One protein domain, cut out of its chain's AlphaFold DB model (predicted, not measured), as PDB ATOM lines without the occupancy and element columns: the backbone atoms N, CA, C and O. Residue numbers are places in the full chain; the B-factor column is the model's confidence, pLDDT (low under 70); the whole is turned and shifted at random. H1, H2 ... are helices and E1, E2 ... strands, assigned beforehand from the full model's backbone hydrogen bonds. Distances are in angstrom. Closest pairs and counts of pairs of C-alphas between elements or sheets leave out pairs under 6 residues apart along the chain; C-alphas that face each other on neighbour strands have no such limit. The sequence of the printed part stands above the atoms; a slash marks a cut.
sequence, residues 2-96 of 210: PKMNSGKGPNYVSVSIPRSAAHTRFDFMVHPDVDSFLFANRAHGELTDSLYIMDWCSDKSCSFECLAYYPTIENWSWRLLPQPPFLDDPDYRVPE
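What this domain is: This is residues 2 to 96 of the 210 residues of an uncharacterized protein of Setaria viridis (UniProt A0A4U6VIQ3). A long, twisted sheet of four antiparallel strands makes the body and runs along the longest axis, with two short helices, H1 and H2, packed together at one end and the small helix H3 at the other. No named helix covers either face of the sheet, and residues 89 to 96 form a tail beyond H3. The printed part has 95 residues, with three named helices and four named strands in the order E1 H1 H2 E2 E3 E4 H3; under half of the residues are in these elements, and the class is mixed, helices and strands. The sheet's order is E1 E2 E3 E4. The whole is only just loose, close to compact, with a radius of gyration of the C-alphas of 15.2 A, and spans 44 by 22 by 20 A, only just a rod.

How they stand to each other: E1, residues 12 to 18, is an edge strand and the antiparallel neighbour of E2, residues 49 to 55, at 162 degrees; N of Val 15 and O of Tyr 52 are 2.9 A apart, within hydrogen-bond range. E2 and E3, residues 64 to 70, form a hairpin at 161 degrees, with N of Leu 51 and O of Leu 67 at 2.9 A. E3 and E4, residues 75 to 80, form another hairpin at 156 degrees, with N of Cys 66 and O of Arg 79 at 2.9 A; E4 is the other edge strand. E2, E3 and E4 are a meander, each strand the antiparallel neighbour of the one before. The sheet is twisted, its C-alphas lying up to 4.1 A off the best plane. H1, residues 21 to 25, touches H2, residues 32 to 40; their closest C-alphas, those of Ala 21 and Ser 36, are 4.3 A apart. H2 is only just apart from E3, at 8.1 A. H3, residues 85 to 88, is apart from H1 and H2, and H1, H2 and H3 are not on the sheet. Of the O i to N i+4 pairs, 0 of 1 in H1 and 2 of 5 in H2 are within hydrogen-bond range, beside 2 of 2 and 3 of 6 O i to N i+3 pairs; H3 is too short for an O i to N i+4 pair.

Where its parts are: E1 begins at C-alpha 12, (-15.916, -9.358, 26.181), and measures 20.1 A from first to last C-alpha. After H1, 6.8 A, comes H2, 11.3 A, which begins at C-alpha 32, (6.323, 11.863, 24.606). E2 measures 19.7 A, E3 18.8 A and E4 16.5 A. H3, 5.7 A, ends at C-alpha 88, (-24.893, 6.153, 32.689).

The domain as a whole: The C-alphas farthest apart, those of Asn 41 and Pro 90, are 45.4 A apart. The printed part has no cut, and no link between named elements is long. The mean pLDDT of the printed part is 78.7; it is under 70 in residues 25 to 32, 34 to 35, 41 to 47 and 57 to 61.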
ATOM      1  N   PRO A   2       1.945  -9.028  32.039       81.06
ATOM      2  CA  PRO A   2       1.380  -8.505  33.280       81.06
ATOM      3  C   PRO A   2      -0.018  -9.083  33.533       81.06
ATOM      4  O   PRO A   2      -0.760  -9.382  32.593       81.06
ATOM      5  N   LYS A   3      -0.390  -9.219  34.808       83.81
ATOM      6  CA  LYS A   3      -1.747  -9.616  35.196       83.81
ATOM      7  C   LYS A   3      -2.717  -8.481  34.848       83.81
ATOM      8  O   LYS A   3      -2.431  -7.332  35.166       83.81
ATOM      9  N   MET A   4      -3.833  -8.812  34.201       79.19
ATOM     10  CA  MET A   4      -4.919  -7.868  33.903       79.19
ATOM     11  C   MET A   4      -5.496  -7.287  35.201       79.19
ATOM     12  O   MET A   4      -5.584  -8.023  36.191       79.19
ATOM     13  N   ASN A   5      -5.860  -5.996  35.226       80.56
ATOM     14  CA  ASN A   5      -6.318  -5.378  36.479       80.56
ATOM     15  C   ASN A   5      -7.704  -5.893  36.877       80.56
ATOM     16  O   ASN A   5      -7.958  -6.092  38.063       80.56
ATOM     17  N   SER A   6      -8.568  -6.150  35.890       79.19
ATOM     18  CA  SER A   6      -9.926  -6.664  36.097       79.19
ATOM     19  C   SER A   6     -10.117  -7.972  35.339       79.19
ATOM     20  O   SER A   6      -9.767  -8.063  34.169       79.19
ATOM     21  N   GLY A   7     -10.656  -9.009  35.985       75.12
ATOM     22  CA  GLY A   7     -11.015 -10.246  35.285       75.12
ATOM     23  C   GLY A   7     -12.169  -9.984  34.319       75.12
ATOM     24  O   GLY A   7     -13.194  -9.470  34.750       75.12
ATOM     25  N   LYS A   8     -12.015 -10.333  33.038       79.38
ATOM     26  CA  LYS A   8     -13.092 -10.185  32.050       79.38
ATOM     27  C   LYS A   8     -14.050 -11.366  32.154       79.38
ATOM     28  O   LYS A   8     -13.612 -12.513  32.264       79.38
ATOM     29  N   GLY A   9     -15.347 -11.071  32.131       71.00
ATOM     30  CA  GLY A   9     -16.396 -12.080  32.007       71.00
ATOM     31  C   GLY A   9     -16.383 -12.767  30.632       71.00
ATOM     32  O   GLY A   9     -15.583 -12.409  29.772       71.00
ATOM     33  N   PRO A  10     -17.276 -13.741  30.391       70.75
ATOM     34  CA  PRO A  10     -17.354 -14.454  29.111       70.75
ATOM     35  C   PRO A  10     -17.763 -13.551  27.936       70.75
ATOM     36  O   PRO A  10     -17.429 -13.851  26.795       70.75
ATOM     37  N   ASN A  11     -18.440 -12.436  28.219       78.44
ATOM     38  CA  ASN A  11     -18.913 -11.488  27.218       78.44
ATOM     39  C   ASN A  11     -17.951 -10.304  27.162       78.44
ATOM     40  O   ASN A  11     -18.172  -9.290  27.819       78.44
ATOM     41  N   TYR A  12     -16.865 -10.442  26.409       82.69
ATOM     42  CA  TYR A  12     -15.916  -9.358  26.181       82.69
ATOM     43  C   TYR A  12     -15.640  -9.175  24.696       82.69
ATOM     44  O   TYR A  12     -15.800 -10.086  23.888       82.69
ATOM     45  N   VAL A  13     -15.201  -7.972  24.356       83.88
ATOM     46  CA  VAL A  13     -14.710  -7.602  23.035       83.88
ATOM     47  C   VAL A  13     -13.252  -7.203  23.174       83.88
ATOM     48  O   VAL A  13     -12.852  -6.560  24.149       83.88
ATOM     49  N   SER A  14     -12.444  -7.613  22.205       87.12
ATOM     50  CA  SER A  14     -11.024  -7.295  22.162       87.12
ATOM     51  C   SER A  14     -10.627  -6.807  20.781       87.12
ATOM     52  O   SER A  14     -11.012  -7.413  19.782       87.12
ATOM     53  N   VAL A  15      -9.827  -5.749  20.740       88.38
ATOM     54  CA  VAL A  15      -9.387  -5.101  19.507       88.38
ATOM     55  C   VAL A  15      -7.898  -4.780  19.593       88.38
ATOM     56  O   VAL A  15      -7.462  -4.163  20.562       88.38
ATOM     57  N   SER A  16      -7.125  -5.155  18.571       88.62
ATOM     58  CA  SER A  16      -5.728  -4.723  18.417       88.62
ATOM     59  C   SER A  16      -5.655  -3.482  17.536       88.62
ATOM     60  O   SER A  16      -6.244  -3.462  16.456       88.62
ATOM     61  N   ILE A  17      -4.947  -2.446  17.989       87.81
ATOM     62  CA  ILE A  17      -4.750  -1.206  17.230       87.81
ATOM     63  C   ILE A  17      -3.265  -0.844  17.202       87.81
ATOM     64  O   ILE A  17      -2.664  -0.699  18.273       87.81
ATOM     65  N   PRO A  18      -2.680  -0.618  16.012       86.12
ATOM     66  CA  PRO A  18      -1.316  -0.125  15.890       86.12
ATOM     67  C   PRO A  18      -1.133   1.220  16.594       86.12
ATOM     68  O   PRO A  18      -1.797   2.219  16.301       86.12
ATOM     69  N   ARG A  19      -0.186   1.265  17.527       83.38
ATOM     70  CA  ARG A  19       0.173   2.471  18.264       83.38
ATOM     71  C   ARG A  19       0.970   3.398  17.353       83.38
ATOM     72  O   ARG A  19       1.866   3.000  16.615       83.38
ATOM     73  N   SER A  20       0.651   4.680  17.440       82.44
ATOM     74  CA  SER A  20       1.303   5.747  16.681       82.44
ATOM     75  C   SER A  20       1.933   6.770  17.621       82.44
ATOM     76  O   SER A  20       1.608   6.828  18.809       82.44
ATOM     77  N   ALA A  21       2.777   7.649  17.081       78.31
ATOM     78  CA  ALA A  21       3.304   8.794  17.825       78.31
ATOM     79  C   ALA A  21       2.191   9.655  18.467       78.31
ATOM     80  O   ALA A  21       2.390  10.231  19.534       78.31
ATOM     81  N   ALA A  22       0.992   9.712  17.875       82.12
ATOM     82  CA  ALA A  22      -0.133  10.433  18.468       82.12
ATOM     83  C   ALA A  22      -0.583   9.804  19.799       82.12
ATOM     84  O   ALA A  22      -0.775  10.525  20.775       82.12
ATOM     85  N   HIS A  23      -0.638   8.470  19.879       84.00
ATOM     86  CA  HIS A  23      -0.997   7.747  21.104       84.00
ATOM     87  C   HIS A  23      -0.012   8.015  22.250       84.00
ATOM     88  O   HIS A  23      -0.409   8.082  23.408       84.00
ATOM     89  N   THR A  24       1.280   8.201  21.954       73.62
ATOM     90  CA  THR A  24       2.286   8.508  22.990       73.62
ATOM     91  C   THR A  24       2.113   9.880  23.636       73.62
ATOM     92  O   THR A  24       2.487  10.059  24.787       73.62
ATOM     93  N   ARG A  25       1.527  10.856  22.932       69.31
ATOM     94  CA  ARG A  25       1.412  12.237  23.433       69.31
ATOM     95  C   ARG A  25       0.314  12.429  24.477       69.31
ATOM     96  O   ARG A  25       0.398  13.361  25.267       69.31
ATOM     97  N   PHE A  26      -0.696  11.567  24.471       68.19
ATOM     98  CA  PHE A  26      -1.859  11.641  25.365       68.19
ATOM     99  C   PHE A  26      -1.838  10.573  26.467       68.19
ATOM    100  O   PHE A  26      -2.779  10.424  27.251       68.19
ATOM    101  N   ASP A  27      -0.740   9.830  26.551       68.69
ATOM    102  CA  ASP A  27      -0.522   8.822  27.566       68.69
ATOM    103  C   ASP A  27       0.360   9.403  28.682       68.69
ATOM    104  O   ASP A  27       1.558   9.603  28.513       68.69
ATOM    105  N   PHE A  28      -0.243   9.737  29.828       57.03
ATOM    106  CA  PHE A  28       0.420  10.452  30.935       57.03
ATOM    107  C   PHE A  28       1.577   9.676  31.593       57.03
ATOM    108  O   PHE A  28       2.293  10.235  32.420       57.03
ATOM    109  N   MET A  29       1.757   8.397  31.247       59.38
ATOM    110  CA  MET A  29       2.863   7.551  31.713       59.38
ATOM    111  C   MET A  29       4.125   7.645  30.830       59.38
ATOM    112  O   MET A  29       5.104   6.948  31.087       59.38
ATOM    113  N   VAL A  30       4.105   8.473  29.784       63.44
ATOM    114  CA  VAL A  30       5.065   8.447  28.668       63.44
ATOM    115  C   VAL A  30       5.955   9.695  28.672       63.44
ATOM    116  O   VAL A  30       5.512  10.770  29.075       63.44
ATOM    117  N   HIS A  31       7.205   9.578  28.202       69.25
ATOM    118  CA  HIS A  31       8.040  10.734  27.858       69.25
ATOM    119  C   HIS A  31       7.863  11.006  26.353       69.25
ATOM    120  O   HIS A  31       8.586  10.434  25.531       69.25
ATOM    121  N   PRO A  32       6.904  11.862  25.951       66.69
ATOM    122  CA  PRO A  32       6.323  11.863  24.606       66.69
ATOM    123  C   PRO A  32       7.350  12.038  23.486       66.69
ATOM    124  O   PRO A  32       7.224  11.408  22.441       66.69
ATOM    125  N   ASP A  33       8.397  12.832  23.693       70.06
ATOM    126  CA  ASP A  33       9.424  13.058  22.669       70.06
ATOM    127  C   ASP A  33      10.346  11.849  22.449       70.06
ATOM    128  O   ASP A  33      10.766  11.591  21.323       70.06
ATOM    129  N   VAL A  34      10.635  11.080  23.503       69.25
ATOM    130  CA  VAL A  34      11.526   9.908  23.441       69.25
ATOM    131  C   VAL A  34      10.765   8.712  22.880       69.25
ATOM    132  O   VAL A  34      11.242   8.030  21.975       69.25
ATOM    133  N   ASP A  35       9.542   8.503  23.360       69.06
ATOM    134  CA  ASP A  35       8.739   7.342  22.986       69.06
ATOM    135  C   ASP A  35       8.085   7.509  21.612       69.06
ATOM    136  O   ASP A  35       7.989   6.543  20.856       69.06
ATOM    137  N   SER A  36       7.688   8.730  21.228       71.75
ATOM    138  CA  SER A  36       7.115   8.965  19.895       71.75
ATOM    139  C   SER A  36       8.082   8.604  18.772       71.75
ATOM    140  O   SER A  36       7.623   8.174  17.715       71.75
ATOM    141  N   PHE A  37       9.398   8.706  18.995       72.88
ATOM    142  CA  PHE A  37      10.414   8.341  18.008       72.88
ATOM    143  C   PHE A  37      10.382   6.847  17.652       72.88
ATOM    144  O   PHE A  37      10.575   6.492  16.487       72.88
ATOM    145  N   LEU A  38      10.064   5.973  18.614       72.94
ATOM    146  CA  LEU A  38       9.932   4.531  18.371       72.94
ATOM    147  C   LEU A  38       8.763   4.214  17.432       72.94
ATOM    148  O   LEU A  38       8.877   3.342  16.575       72.94
ATOM    149  N   PHE A  39       7.669   4.969  17.541       73.00
ATOM    150  CA  PHE A  39       6.472   4.780  16.717       73.00
ATOM    151  C   PHE A  39       6.445   5.671  15.460       73.00
ATOM    152  O   PHE A  39       5.635   5.447  14.561       73.00
ATOM    153  N   ALA A  40       7.322   6.676  15.357       70.62
ATOM    154  CA  ALA A  40       7.404   7.580  14.207       70.62
ATOM    155  C   ALA A  40       7.909   6.876  12.937       70.62
ATOM    156  O   ALA A  40       7.493   7.224  11.832       70.62
ATOM    157  N   ASN A  41       8.753   5.852  13.089       64.19
ATOM    158  CA  ASN A  41       9.365   5.129  11.972       64.19
ATOM    159  C   ASN A  41       8.505   3.977  11.416       64.19
ATOM    160  O   ASN A  41       9.027   3.154  10.670       64.19
ATOM    161  N   ARG A  42       7.205   3.913  11.761       58.84
ATOM    162  CA  ARG A  42       6.270   2.840  11.353       58.84
ATOM    163  C   ARG A  42       6.892   1.446  11.481       58.84
ATOM    164  O   ARG A  42       6.830   0.640  10.555       58.84
ATOM    165  N   ALA A  43       7.520   1.161  12.622       55.34
ATOM    166  CA  ALA A  43       7.793  -0.227  12.948       55.34
ATOM    167  C   ALA A  43       6.432  -0.939  13.005       55.34
ATOM    168  O   ALA A  43       5.555  -0.527  13.756       55.34
ATOM    169  N   HIS A  44       6.228  -1.926  12.139       52.88
ATOM    170  CA  HIS A  44       5.060  -2.797  12.174       52.88
ATOM    171  C   HIS A  44       5.427  -4.028  13.011       52.88
ATOM    172  O   HIS A  44       6.463  -4.643  12.753       52.88
ATOM    173  N   GLY A  45       4.614  -4.389  14.009       57.91
ATOM    174  CA  GLY A  45       4.806  -5.624  14.778       57.91
ATOM    175  C   GLY A  45       4.073  -5.658  16.121       57.91
ATOM    176  O   GLY A  45       3.549  -4.655  16.588       57.91
ATOM    177  N   GLU A  46       4.089  -6.818  16.782       61.31
ATOM    178  CA  GLU A  46       3.367  -7.060  18.046       61.31
ATOM    179  C   GLU A  46       3.723  -6.069  19.165       61.31
ATOM    180  O   GLU A  46       2.881  -5.735  19.988       61.31
ATOM    181  N   LEU A  47       4.959  -5.561  19.192       67.00
ATOM    182  CA  LEU A  47       5.412  -4.596  20.203       67.00
ATOM    183  C   LEU A  47       4.846  -3.185  19.997       67.00
ATOM    184  O   LEU A  47       4.918  -2.360  20.908       67.00
ATOM    185  N   THR A  48       4.315  -2.890  18.807       74.75
ATOM    186  CA  THR A  48       3.697  -1.597  18.500       74.75
ATOM    187  C   THR A  48       2.189  -1.619  18.613       74.75
ATOM    188  O   THR A  48       1.584  -0.560  18.562       74.75
ATOM    189  N   ASP A  49       1.571  -2.775  18.797       85.19
ATOM    190  CA  ASP A  49       0.124  -2.870  18.893       85.19
ATOM    191  C   ASP A  49      -0.341  -2.692  20.339       85.19
ATOM    192  O   ASP A  49       0.281  -3.151  21.297       85.19
ATOM    193  N   SER A  50      -1.447  -1.973  20.504       89.25
ATOM    194  CA  SER A  50      -2.144  -1.837  21.779       89.25
ATOM    195  C   SER A  50      -3.423  -2.659  21.733       89.25
ATOM    196  O   SER A  50      -4.229  -2.511  20.816       89.25
ATOM    197  N   LEU A  51      -3.605  -3.520  22.730       91.06
ATOM    198  CA  LEU A  51      -4.774  -4.383  22.844       91.06
ATOM    199  C   LEU A  51      -5.799  -3.727  23.766       91.06
ATOM    200  O   LEU A  51      -5.546  -3.530  24.953       91.06
ATOM    201  N   TYR A  52      -6.965  -3.412  23.223       91.75
ATOM    202  CA  TYR A  52      -8.098  -2.847  23.943       91.75
ATOM    203  C   TYR A  52      -9.073  -3.964  24.285       91.75
ATOM    204  O   TYR A  52      -9.440  -4.738  23.404       91.75
ATOM    205  N   ILE A  53      -9.490  -4.055  25.546       91.19
ATOM    206  CA  ILE A  53     -10.440  -5.066  26.013       91.19
ATOM    207  C   ILE A  53     -11.538  -4.409  26.835       91.19
ATOM    208  O   ILE A  53     -11.272  -3.754  27.847       91.19
ATOM    209  N   MET A  54     -12.776  -4.649  26.426       89.50
ATOM    210  CA  MET A  54     -13.982  -4.229  27.126       89.50
ATOM    211  C   MET A  54     -14.823  -5.455  27.456       89.50
ATOM    212  O   MET A  54     -14.985  -6.320  26.604       89.50
ATOM    213  N   ASP A  55     -15.369  -5.535  28.663       86.81
ATOM    214  CA  ASP A  55     -16.410  -6.509  28.987       86.81
ATOM    215  C   ASP A  55     -17.808  -5.880  28.976       86.81
ATOM    216  O   ASP A  55     -18.004  -4.684  29.175       86.81
ATOM    217  N   TRP A  56     -18.807  -6.717  28.747       79.56
ATOM    218  CA  TRP A  56     -20.208  -6.353  28.836       79.56
ATOM    219  C   TRP A  56     -20.741  -6.875  30.166       79.56
ATOM    220  O   TRP A  56     -21.004  -8.070  30.305       79.56
ATOM    221  N   CYS A  57     -20.857  -6.003  31.171       69.38
ATOM    222  CA  CYS A  57     -21.309  -6.418  32.499       69.38
ATOM    223  C   CYS A  57     -22.784  -6.081  32.764       69.38
ATOM    224  O   CYS A  57     -23.248  -4.976  32.474       69.38
ATOM    225  N   SER A  58     -23.507  -7.023  33.379       65.69
ATOM    226  CA  SER A  58     -24.928  -6.897  33.746       65.69
ATOM    227  C   SER A  58     -25.211  -5.958  34.908       65.69
ATOM    228  O   SER A  58     -26.344  -5.515  35.065       65.69
ATOM    229  N   ASP A  59     -24.208  -5.641  35.723       66.56
ATOM    230  CA  ASP A  59     -24.348  -4.811  36.925       66.56
ATOM    231  C   ASP A  59     -23.892  -3.353  36.721       66.56
ATOM    232  O   ASP A  59     -23.667  -2.633  37.693       66.56
ATOM    233  N   LYS A  60     -23.753  -2.917  35.459       65.25
ATOM    234  CA  LYS A  60     -23.211  -1.606  35.056       65.25
ATOM    235  C   LYS A  60     -21.738  -1.371  35.434       65.25
ATOM    236  O   LYS A  60     -21.246  -0.259  35.267       65.25
ATOM    237  N   SER A  61     -20.995  -2.393  35.863       69.94
ATOM    238  CA  SER A  61     -19.544  -2.310  36.069       69.94
ATOM    239  C   SER A  61     -18.776  -2.854  34.860       69.94
ATOM    240  O   SER A  61     -18.156  -3.909  34.892       69.94
ATOM    241  N   CYS A  62     -18.832  -2.134  33.737       77.62
ATOM    242  CA  CYS A  62     -17.975  -2.449  32.594       77.62
ATOM    243  C   CYS A  62     -16.537  -1.973  32.871       77.62
ATOM    244  O   CYS A  62     -16.287  -0.834  33.286       77.62
ATOM    245  N   SER A  63     -15.587  -2.870  32.639       86.75
ATOM    246  CA  SER A  63     -14.158  -2.639  32.668       86.75
ATOM    247  C   SER A  63     -13.636  -2.475  31.239       86.75
ATOM    248  O   SER A  63     -13.634  -3.403  30.426       86.75
ATOM    249  N   PHE A  64     -13.131  -1.280  30.935       91.44
ATOM    250  CA  PHE A  64     -12.465  -0.990  29.670       91.44
ATOM    251  C   PHE A  64     -10.983  -0.723  29.915       91.44
ATOM    252  O   PHE A  64     -10.617   0.144  30.709       91.44
ATOM    253  N   GLU A  65     -10.121  -1.513  29.281       92.38
ATOM    254  CA  GLU A  65      -8.685  -1.521  29.545       92.38
ATOM    255  C   GLU A  65      -7.869  -1.582  28.259       92.38
ATOM    256  O   GLU A  65      -8.297  -2.152  27.259       92.38
ATOM    257  N   CYS A  66      -6.662  -1.030  28.315       92.12
ATOM    258  CA  CYS A  66      -5.666  -1.117  27.259       92.12
ATOM    259  C   CYS A  66      -4.398  -1.783  27.792       92.12
ATOM    260  O   CYS A  66      -3.862  -1.368  28.822       92.12
ATOM    261  N   LEU A  67      -3.907  -2.795  27.086       90.94
ATOM    262  CA  LEU A  67      -2.570  -3.344  27.245       90.94
ATOM    263  C   LEU A  67      -1.664  -2.713  26.191       90.94
ATOM    264  O   LEU A  67      -1.887  -2.887  24.993       90.94
ATOM    265  N   ALA A  68      -0.630  -2.010  26.642       88.25
ATOM    266  CA  ALA A  68       0.333  -1.362  25.761       88.25
ATOM    267  C   ALA A  68       1.765  -1.590  26.251       88.25
ATOM    268  O   ALA A  68       2.014  -1.741  27.453       88.25
ATOM    269  N   TYR A  69       2.710  -1.611  25.312       84.62
ATOM    270  CA  TYR A  69       4.134  -1.643  25.614       84.62
ATOM    271  C   TYR A  69       4.654  -0.230  25.905       84.62
ATOM    272  O   TYR A  69       4.366   0.711  25.157       84.62
ATOM    273  N   TYR A  70       5.419  -0.089  26.987       81.31
ATOM    274  CA  TYR A  70       6.026   1.164  27.431       81.31
ATOM    275  C   TYR A  70       7.550   1.057  27.326       81.31
ATOM    276  O   TYR A  70       8.161   0.362  28.142       81.31
ATOM    277  N   PRO A  71       8.174   1.743  26.353       77.94
ATOM    278  CA  PRO A  71       9.611   1.630  26.119       77.94
ATOM    279  C   PRO A  71      10.467   2.147  27.276       77.94
ATOM    280  O   PRO A  71      11.497   1.559  27.577       77.94
ATOM    281  N   THR A  72      10.018   3.189  27.981       77.38
ATOM    282  CA  THR A  72      10.725   3.761  29.145       77.38
ATOM    283  C   THR A  72      10.970   2.768  30.277       77.38
ATOM    284  O   THR A  72      11.952   2.897  31.004       77.38
ATOM    285  N   ILE A  73      10.081   1.787  30.438       80.38
ATOM    286  CA  ILE A  73      10.179   0.722  31.445       80.38
ATOM    287  C   ILE A  73      10.383  -0.658  30.806       80.38
ATOM    288  O   ILE A  73      10.295  -1.670  31.500       80.38
ATOM    289  N   GLU A  74      10.602  -0.685  29.487       83.75
ATOM    290  CA  GLU A  74      10.769  -1.864  28.634       83.75
ATOM    291  C   GLU A  74       9.752  -2.993  28.888       83.75
ATOM    292  O   GLU A  74      10.075  -4.179  28.791       83.75
ATOM    293  N   ASN A  75       8.504  -2.655  29.222       86.62
ATOM    294  CA  ASN A  75       7.527  -3.651  29.654       86.62
ATOM    295  C   ASN A  75       6.097  -3.328  29.211       86.62
ATOM    296  O   ASN A  75       5.730  -2.185  28.944       86.62
ATOM    297  N   TRP A  76       5.274  -4.371  29.170       87.50
ATOM    298  CA  TRP A  76       3.838  -4.271  28.964       87.50
ATOM    299  C   TRP A  76       3.147  -3.831  30.251       87.50
ATOM    300  O   TRP A  76       3.448  -4.353  31.328       87.50
ATOM    301  N   SER A  77       2.177  -2.929  30.135       86.88
ATOM    302  CA  SER A  77       1.354  -2.510  31.268       86.88
ATOM    303  C   SER A  77      -0.111  -2.374  30.872       86.88
ATOM    304  O   SER A  77      -0.434  -1.947  29.761       86.88
ATOM    305  N   TRP A  78      -0.986  -2.747  31.805       89.44
ATOM    306  CA  TRP A  78      -2.423  -2.549  31.691       89.44
ATOM    307  C   TRP A  78      -2.809  -1.171  32.210       89.44
ATOM    308  O   TRP A  78      -2.385  -0.755  33.289       89.44
ATOM    309  N   ARG A  79      -3.685  -0.497  31.475       87.62
ATOM    310  CA  ARG A  79      -4.242   0.802  31.831       87.62
ATOM    311  C   ARG A  79      -5.762   0.737  31.831       87.62
ATOM    312  O   ARG A  79      -6.360   0.298  30.853       87.62
ATOM    313  N   LEU A  80      -6.372   1.239  32.902       89.75
ATOM    314  CA  LEU A  80      -7.810   1.495  32.950       89.75
ATOM    315  C   LEU A  80      -8.149   2.703  32.073       89.75
ATOM    316  O   LEU A  80      -7.498   3.751  32.156       89.75
ATOM    317  N   LEU A  81      -9.157   2.538  31.229       91.88
ATOM    318  CA  LEU A  81      -9.673   3.567  30.339       91.88
ATOM    319  C   LEU A  81     -10.979   4.152  30.889       91.88
ATOM    320  O   LEU A  81     -11.625   3.532  31.737       91.88
ATOM    321  N   PRO A  82     -11.388   5.346  30.421       91.81
ATOM    322  CA  PRO A  82     -12.684   5.905  30.774       91.81
ATOM    323  C   PRO A  82     -13.818   4.949  30.419       91.81
ATOM    324  O   PRO A  82     -13.812   4.333  29.349       91.81
ATOM    325  N   GLN A  83     -14.800   4.852  31.308       89.81
ATOM    326  CA  GLN A  83     -15.964   4.014  31.070       89.81
ATOM    327  C   GLN A  83     -16.813   4.557  29.914       89.81
ATOM    328  O   GLN A  83     -16.865   5.776  29.710       89.81
ATOM    329  N   PRO A  84     -17.472   3.672  29.150       89.75
ATOM    330  CA  PRO A  84     -18.386   4.101  28.110       89.75
ATOM    331  C   PRO A  84     -19.577   4.881  28.689       89.75
ATOM    332  O   PRO A  84     -20.160   4.454  29.686       89.75
ATOM    333  N   PRO A  85     -19.997   5.985  28.051       90.19
ATOM    334  CA  PRO A  85     -21.041   6.868  28.574       90.19
ATOM    335  C   PRO A  85     -22.429   6.220  28.573       90.19
ATOM    336  O   PRO A  85     -23.315   6.675  29.285       90.19
ATOM    337  N   PHE A  86     -22.633   5.151  27.801       87.12
ATOM    338  CA  PHE A  86     -23.892   4.412  27.813       87.12
ATOM    339  C   PHE A  86     -24.153   3.683  29.135       87.12
ATOM    340  O   PHE A  86     -25.295   3.335  29.395       87.12
ATOM    341  N   LEU A  87     -23.154   3.466  30.001       86.38
ATOM    342  CA  LEU A  87     -23.404   2.885  31.329       86.38
ATOM    343  C   LEU A  87     -24.239   3.812  32.223       86.38
ATOM    344  O   LEU A  87     -24.984   3.336  33.087       86.38
ATOM    345  N   ASP A  88     -24.130   5.122  31.987       84.38
ATOM    346  CA  ASP A  88     -24.893   6.153  32.689       84.38
ATOM    347  C   ASP A  88     -26.328   6.282  32.152       84.38
ATOM    348  O   ASP A  88     -27.164   6.933  32.783       84.38
ATOM    349  N   ASP A  89     -26.643   5.643  31.020       81.69
ATOM    350  CA  ASP A  89     -27.988   5.630  30.454       81.69
ATOM    351  C   ASP A  89     -28.927   4.780  31.346       81.69
ATOM    352  O   ASP A  89     -28.648   3.602  31.631       81.69
ATOM    353  N   PRO A  90     -30.040   5.351  31.850       81.06
ATOM    354  CA  PRO A  90     -31.039   4.606  32.611       81.06
ATOM    355  C   PRO A  90     -31.627   3.419  31.843       81.06
ATOM    356  O   PRO A  90     -31.941   2.404  32.469       81.06
ATOM    357  N   ASP A  91     -31.723   3.529  30.518       81.12
ATOM    358  CA  ASP A  91     -32.309   2.525  29.633       81.12
ATOM    359  C   ASP A  91     -31.276   1.514  29.111       81.12
ATOM    360  O   ASP A  91     -31.634   0.583  28.385       81.12
ATOM    361  N   TYR A  92     -30.004   1.643  29.515       82.75
ATOM    362  CA  TYR A  92     -28.958   0.697  29.141       82.75
ATOM    363  C   TYR A  92     -29.292  -0.725  29.584       82.75
ATOM    364  O   TYR A  92     -29.548  -1.014  30.759       82.75
ATOM    365  N   ARG A  93     -29.199  -1.629  28.614       81.31
ATOM    366  CA  ARG A  93     -29.236  -3.073  28.797       81.31
ATOM    367  C   ARG A  93     -27.948  -3.648  28.245       81.31
ATOM    368  O   ARG A  93     -27.372  -3.103  27.308       81.31
ATOM    369  N   VAL A  94     -27.504  -4.747  28.845       79.12
ATOM    370  CA  VAL A  94     -26.400  -5.512  28.270       79.12
ATOM    371  C   VAL A  94     -26.847  -5.988  26.896       79.12
ATOM    372  O   VAL A  94     -27.855  -6.699  26.843       79.12
ATOM    373  N   PRO A  95     -26.138  -5.610  25.823       76.94
ATOM    374  CA  PRO A  95     -26.500  -6.077  24.502       76.94
ATOM    375  C   PRO A  95     -26.326  -7.593  24.447       76.94
ATOM    376  O   PRO A  95     -25.370  -8.143  25.003       76.94
ATOM    377  N   GLU A  96     -27.249  -8.275  23.767       73.50
ATOM    378  CA  GLU A  96     -27.118  -9.714  23.503       73.50
ATOM    379  C   GLU A  96     -25.837  -9.989  22.704       73.50
ATOM    380  O   GLU A  96     -25.129 -10.965  22.966       73.50
TER     381      GLU A  96